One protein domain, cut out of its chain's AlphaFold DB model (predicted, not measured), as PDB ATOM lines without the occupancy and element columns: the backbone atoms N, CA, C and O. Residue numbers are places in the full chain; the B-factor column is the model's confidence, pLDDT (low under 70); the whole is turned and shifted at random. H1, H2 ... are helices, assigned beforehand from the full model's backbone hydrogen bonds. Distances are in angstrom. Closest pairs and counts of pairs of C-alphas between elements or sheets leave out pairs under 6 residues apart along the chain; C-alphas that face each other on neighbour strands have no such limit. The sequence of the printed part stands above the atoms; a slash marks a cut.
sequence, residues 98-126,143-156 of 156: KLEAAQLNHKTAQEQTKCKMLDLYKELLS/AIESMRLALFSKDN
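Overview. This is residues 98 to 126 and 143 to 156 of the 156 residues of an uncharacterized protein of Setaria italica (UniProt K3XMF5). One long, straight helix, H1, has a short helix, H2, packed beside the part of it that ends at the cut, running back the opposite way. Residues 98 to 113 of H1 stick out free as an arm, and residues 152 to 156 follow H2 as a tail outside the named helices. The printed part has 43 residues, with two named helices in the order H1, H2 and no named strand; its class is all helix. It is loose, with a radius of gyration of the C-alphas of 13.0 A, and flat, spanning 41 by 24 by 10 A.

Arrangement. Begin with H1, residues 98 to 126, the longest helix, and look at its residues 114 to 125: with these alone it touches H2, residues 143 to 151. The closest C-alphas of the two helices are those of Tyr 121 and Ile 144, 6.8 A apart. Their lines stand at a shallow tilt of 30 degrees, and they run opposite ways. Their centres are 15.2 A apart. In H1 and H2 every O i to N i+4 pair is within hydrogen-bond range.

Along the chain. Find C-alpha 98 at (-44.166, 27.680, 59.092); from there H1 runs 42.1 A to C-alpha 126 at (-19.411, 46.710, 30.883). Then find C-alpha 143, where H2 begins; it runs 12.2 A to C-alpha 151 at (-25.159, 46.234, 47.287).

Size, cuts and confidence. The two C-alphas farthest apart are those of Lys 98 and Ser 126, at 42.1 A. After Ser 126 you meet the cut: residues 127 to 142 are not printed, and C-alphas 126 and 143 are 14.0 A apart across it. The link from H1 to H2 is the link across the cut. Asn 156 is the chain's last residue. The mean pLDDT of the printed part is 92.6; look to residues 155 to 156 for the model's low confidence, under 70.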
ATOM      1  N   LYS A  98     -43.563  26.647  59.954       95.88
ATOM      2  CA  LYS A  98     -44.166  27.680  59.092       95.88
ATOM      3  C   LYS A  98     -43.388  28.993  59.153       95.88
ATOM      4  O   LYS A  98     -43.188  29.615  58.111       95.88
ATOM      5  N   LEU A  99     -42.950  29.400  60.344       96.12
ATOM      6  CA  LEU A  99     -42.125  30.590  60.537       96.12
ATOM      7  C   LEU A  99     -40.782  30.452  59.810       96.12
ATOM      8  O   LEU A  99     -40.418  31.333  59.034       96.12
ATOM      9  N   GLU A 100     -40.084  29.334  60.005       96.44
ATOM     10  CA  GLU A 100     -38.805  29.039  59.352       96.44
ATOM     11  C   GLU A 100     -38.942  29.021  57.826       96.44
ATOM     12  O   GLU A 100     -38.134  29.631  57.126       96.44
ATOM     13  N   ALA A 101     -40.001  28.402  57.294       96.56
ATOM     14  CA  ALA A 101     -40.271  28.408  55.857       96.56
ATOM     15  C   ALA A 101     -40.498  29.832  55.316       96.56
ATOM     16  O   ALA A 101     -39.986  30.181  54.252       96.56
ATOM     17  N   ALA A 102     -41.232  30.677  56.049       96.12
ATOM     18  CA  ALA A 102     -41.446  32.071  55.664       96.12
ATOM     19  C   ALA A 102     -40.141  32.888  55.699       96.12
ATOM     20  O   ALA A 102     -39.865  33.644  54.764       96.12
ATOM     21  N   GLN A 103     -39.314  32.704  56.732       97.25
ATOM     22  CA  GLN A 103     -38.001  33.347  56.844       97.25
ATOM     23  C   GLN A 103     -37.058  32.919  55.715       97.25
ATOM     24  O   GLN A 103     -36.394  33.766  55.113       97.25
ATOM     25  N   LEU A 104     -37.027  31.622  55.396       97.19
ATOM     26  CA  LEU A 104     -36.211  31.091  54.311       97.19
ATOM     27  C   LEU A 104     -36.646  31.678  52.966       97.19
ATOM     28  O   LEU A 104     -35.804  32.188  52.234       97.19
ATOM     29  N   ASN A 105     -37.950  31.700  52.680       97.00
ATOM     30  CA  ASN A 105     -38.484  32.293  51.451       97.00
ATOM     31  C   ASN A 105     -38.152  33.785  51.332       97.00
ATOM     32  O   ASN A 105     -37.746  34.237  50.262       97.00
ATOM     33  N   HIS A 106     -38.281  34.548  52.421       96.38
ATOM     34  CA  HIS A 106     -37.893  35.958  52.441       96.38
ATOM     35  C   HIS A 106     -36.399  36.130  52.135       96.38
ATOM     36  O   HIS A 106     -36.034  36.943  51.287       96.38
ATOM     37  N   LYS A 107     -35.536  35.328  52.771       96.19
ATOM     38  CA  LYS A 107     -34.090  35.349  52.520       96.19
ATOM     39  C   LYS A 107     -33.764  34.975  51.073       96.19
ATOM     40  O   LYS A 107     -32.954  35.650  50.449       96.19
ATOM     41  N   THR A 108     -34.418  33.958  50.512       96.56
ATOM     42  CA  THR A 108     -34.256  33.570  49.105       96.56
ATOM     43  C   THR A 108     -34.688  34.687  48.156       96.56
ATOM     44  O   THR A 108     -33.966  34.978  47.208       96.56
ATOM     45  N   ALA A 109     -35.819  35.349  48.410       95.94
ATOM     46  CA  ALA A 109     -36.284  36.470  47.590       95.94
ATOM     47  C   ALA A 109     -35.344  37.685  47.680       95.94
ATOM     48  O   ALA A 109     -35.043  38.326  46.668       95.94
ATOM     49  N   GLN A 110     -34.844  37.983  48.882       94.06
ATOM     50  CA  GLN A 110     -33.857  39.034  49.103       94.06
ATOM     51  C   GLN A 110     -32.548  38.728  48.364       94.06
ATOM     52  O   GLN A 110     -32.046  39.586  47.640       94.06
ATOM     53  N   GLU A 111     -32.022  37.510  48.497       94.06
ATOM     54  CA  GLU A 111     -30.789  37.081  47.831       94.06
ATOM     55  C   GLU A 111     -30.953  37.086  46.310       94.06
ATOM     56  O   GLU A 111     -30.120  37.641  45.602       94.06
ATOM     57  N   GLN A 112     -32.079  36.586  45.792       96.56
ATOM     58  CA  GLN A 112     -32.386  36.645  44.362       96.56
ATOM     59  C   GLN A 112     -32.396  38.092  43.848       96.56
ATOM     60  O   GLN A 112     -31.907  38.367  42.751       96.56
ATOM     61  N   THR A 113     -32.950  39.023  44.628       93.94
ATOM     62  CA  THR A 113     -32.950  40.450  44.286       93.94
ATOM     63  C   THR A 113     -31.527  41.009  44.282       93.94
ATOM     64  O   THR A 113     -31.154  41.694  43.330       93.94
ATOM     65  N   LYS A 114     -30.701  40.666  45.282       93.75
ATOM     66  CA  LYS A 114     -29.278  41.044  45.330       93.75
ATOM     67  C   LYS A 114     -28.493  40.490  44.135       93.75
ATOM     68  O   LYS A 114     -27.759  41.252  43.512       93.75
ATOM     69  N   CYS A 115     -28.687  39.223  43.761       94.88
ATOM     70  CA  CYS A 115     -28.049  38.627  42.584       94.88
ATOM     71  C   CYS A 115     -28.405  39.386  41.300       94.88
ATOM     72  O   CYS A 115     -27.509  39.822  40.586       94.88
ATOM     73  N   LYS A 116     -29.698  39.638  41.050       96.38
ATOM     74  CA  LYS A 116     -30.142  40.401  39.866       96.38
ATOM     75  C   LYS A 116     -29.554  41.813  39.830       96.38
ATOM     76  O   LYS A 116     -29.193  42.309  38.768       96.38
ATOM     77  N   MET A 117     -29.452  42.464  40.989       95.12
ATOM     78  CA  MET A 117     -28.833  43.786  41.106       95.12
ATOM     79  C   MET A 117     -27.324  43.748  40.825       95.12
ATOM     80  O   MET A 117     -26.805  44.682  40.215       95.12
ATOM     81  N   LEU A 118     -26.621  42.686  41.232       96.50
ATOM     82  CA  LEU A 118     -25.204  42.478  40.908       96.50
ATOM     83  C   LEU A 118     -24.988  42.233  39.412       96.50
ATOM     84  O   LEU A 118     -24.050  42.791  38.840       96.50
ATOM     85  N   ASP A 119     -25.861  41.448  38.780       96.62
ATOM     86  CA  ASP A 119     -25.813  41.208  37.336       96.62
ATOM     87  C   ASP A 119     -26.003  42.522  36.566       96.62
ATOM     88  O   ASP A 119     -25.148  42.888  35.759       96.62
ATOM     89  N   LEU A 120     -27.031  43.307  36.915       96.00
ATOM     90  CA  LEU A 120     -27.260  44.643  36.350       96.00
ATOM     91  C   LEU A 120     -26.081  45.597  36.588       96.00
ATOM     92  O   LEU A 120     -25.707  46.353  35.695       96.00
ATOM     93  N   TYR A 121     -25.473  45.573  37.777       96.50
ATOM     94  CA  TYR A 121     -24.299  46.394  38.090       96.50
ATOM     95  C   TYR A 121     -23.113  46.046  37.180       96.50
ATOM     96  O   TYR A 121     -22.444  46.936  36.646       96.50
ATOM     97  N   LYS A 122     -22.871  44.750  36.959       96.06
ATOM     98  CA  LYS A 122     -21.823  44.259  36.059       96.06
ATOM     99  C   LYS A 122     -22.107  44.625  34.600       96.06
ATOM    100  O   LYS A 122     -21.183  45.036  33.892       96.06
ATOM    101  N   GLU A 123     -23.355  44.491  34.157       96.12
ATOM    102  CA  GLU A 123     -23.796  44.886  32.814       96.12
ATOM    103  C   GLU A 123     -23.598  46.381  32.588       96.12
ATOM    104  O   GLU A 123     -22.954  46.769  31.613       96.12
ATOM    105  N   LEU A 124     -24.060  47.212  33.528       93.56
ATOM    106  CA  LEU A 124     -23.873  48.657  33.481       93.56
ATOM    107  C   LEU A 124     -22.401  49.003  33.341       93.56
ATOM    108  O   LEU A 124     -22.077  49.739  32.418       93.56
ATOM    109  N   LEU A 125     -21.520  48.449  34.181       93.69
ATOM    110  CA  LEU A 125     -20.072  48.686  34.119       93.69
ATOM    111  C   LEU A 125     -19.447  48.305  32.772       93.69
ATOM    112  O   LEU A 125     -18.509  48.973  32.341       93.69
ATOM    113  N   SER A 126     -19.962  47.261  32.127       94.00
ATOM    114  CA  SER A 126     -19.411  46.710  30.883       94.00
ATOM    115  C   SER A 126     -20.011  47.336  29.618       94.00
ATOM    116  O   SER A 126     -19.480  47.133  28.528       94.00
ATOM    117  N   ALA A 143     -25.907  56.501  39.130       95.75
ATOM    118  CA  ALA A 143     -26.653  55.248  39.252       95.75
ATOM    119  C   ALA A 143     -25.750  54.102  39.739       95.75
ATOM    120  O   ALA A 143     -26.100  53.402  40.690       95.75
ATOM    121  N   ILE A 144     -24.554  53.967  39.155       95.38
ATOM    122  CA  ILE A 144     -23.552  52.964  39.549       95.38
ATOM    123  C   ILE A 144     -23.123  53.167  41.008       95.38
ATOM    124  O   ILE A 144     -23.068  52.199  41.769       95.38
ATOM    125  N   GLU A 145     -22.864  54.406  41.436       94.75
ATOM    126  CA  GLU A 145     -22.523  54.699  42.834       94.75
ATOM    127  C   GLU A 145     -23.660  54.360  43.802       94.75
ATOM    128  O   GLU A 145     -23.421  53.748  44.846       94.75
ATOM    129  N   SER A 146     -24.897  54.701  43.436       94.06
ATOM    130  CA  SER A 146     -26.085  54.397  44.242       94.06
ATOM    131  C   SER A 146     -26.279  52.883  44.397       94.06
ATOM    132  O   SER A 146     -26.497  52.394  45.507       94.06
ATOM    133  N   MET A 147     -26.122  52.118  43.310       94.12
ATOM    134  CA  MET A 147     -26.177  50.652  43.341       94.12
ATOM    135  C   MET A 147     -25.044  50.055  44.175       94.12
ATOM    136  O   MET A 147     -25.288  49.140  44.959       94.12
ATOM    137  N   ARG A 148     -23.819  50.588  44.065       93.31
ATOM    138  CA  ARG A 148     -22.673  50.157  44.880       93.31
ATOM    139  C   ARG A 148     -22.970  50.316  46.371       93.31
ATOM    140  O   ARG A 148     -22.702  49.400  47.142       93.31
ATOM    141  N   LEU A 149     -23.541  51.448  46.781       93.12
ATOM    142  CA  LEU A 149     -23.923  51.666  48.178       93.12
ATOM    143  C   LEU A 149     -24.997  50.671  48.632       93.12
ATOM    144  O   LEU A 149     -24.855  50.083  49.698       93.12
ATOM    145  N   ALA A 150     -26.026  50.423  47.819       91.81
ATOM    146  CA  ALA A 150     -27.089  49.473  48.157       91.81
ATOM    147  C   ALA A 150     -26.594  48.013  48.248       91.81
ATOM    148  O   ALA A 150     -27.032  47.267  49.122       91.81
ATOM    149  N   LEU A 151     -25.682  47.603  47.362       91.75
ATOM    150  CA  LEU A 151     -25.159  46.234  47.287       91.75
ATOM    151  C   LEU A 151     -24.099  45.927  48.348       91.75
ATOM    152  O   LEU A 151     -24.041  44.804  48.843       91.75
ATOM    153  N   PHE A 152     -23.265  46.912  48.684       90.81
ATOM    154  CA  PHE A 152     -22.103  46.742  49.560       90.81
ATOM    155  C   PHE A 152     -22.208  47.554  50.858       90.81
ATOM    156  O   PHE A 152     -21.189  47.884  51.470       90.81
ATOM    157  N   SER A 153     -23.429  47.894  51.281       86.44
ATOM    158  CA  SER A 153     -23.664  48.452  52.616       86.44
ATOM    159  C   SER A 153     -23.089  47.502  53.669       86.44
ATOM    160  O   SER A 153     -23.335  46.300  53.616       86.44
ATOM    161  N   LYS A 154     -22.304  48.027  54.617       77.62
ATOM    162  CA  LYS A 154     -21.901  47.246  55.791       77.62
ATOM    163  C   LYS A 154     -23.150  46.982  56.624       77.62
ATOM    164  O   LYS A 154     -23.793  47.937  57.054       77.62
ATOM    165  N   ASP A 155     -23.462  45.710  56.843       66.44
ATOM    166  CA  ASP A 155     -24.403  45.302  57.881       66.44
ATOM    167  C   ASP A 155     -23.813  45.772  59.229       66.44
ATOM    168  O   ASP A 155     -22.780  45.258  59.663       66.44
ATOM    169  N   ASN A 156     -24.386  46.830  59.815       42.28
ATOM    170  CA  ASN A 156     -24.073  47.303  61.172       42.28
ATOM    171  C   ASN A 156     -24.820  46.467  62.211       42.28
ATOM    172  O   ASN A 156     -26.014  46.175  61.965       42.28
TER     173      ASN A 156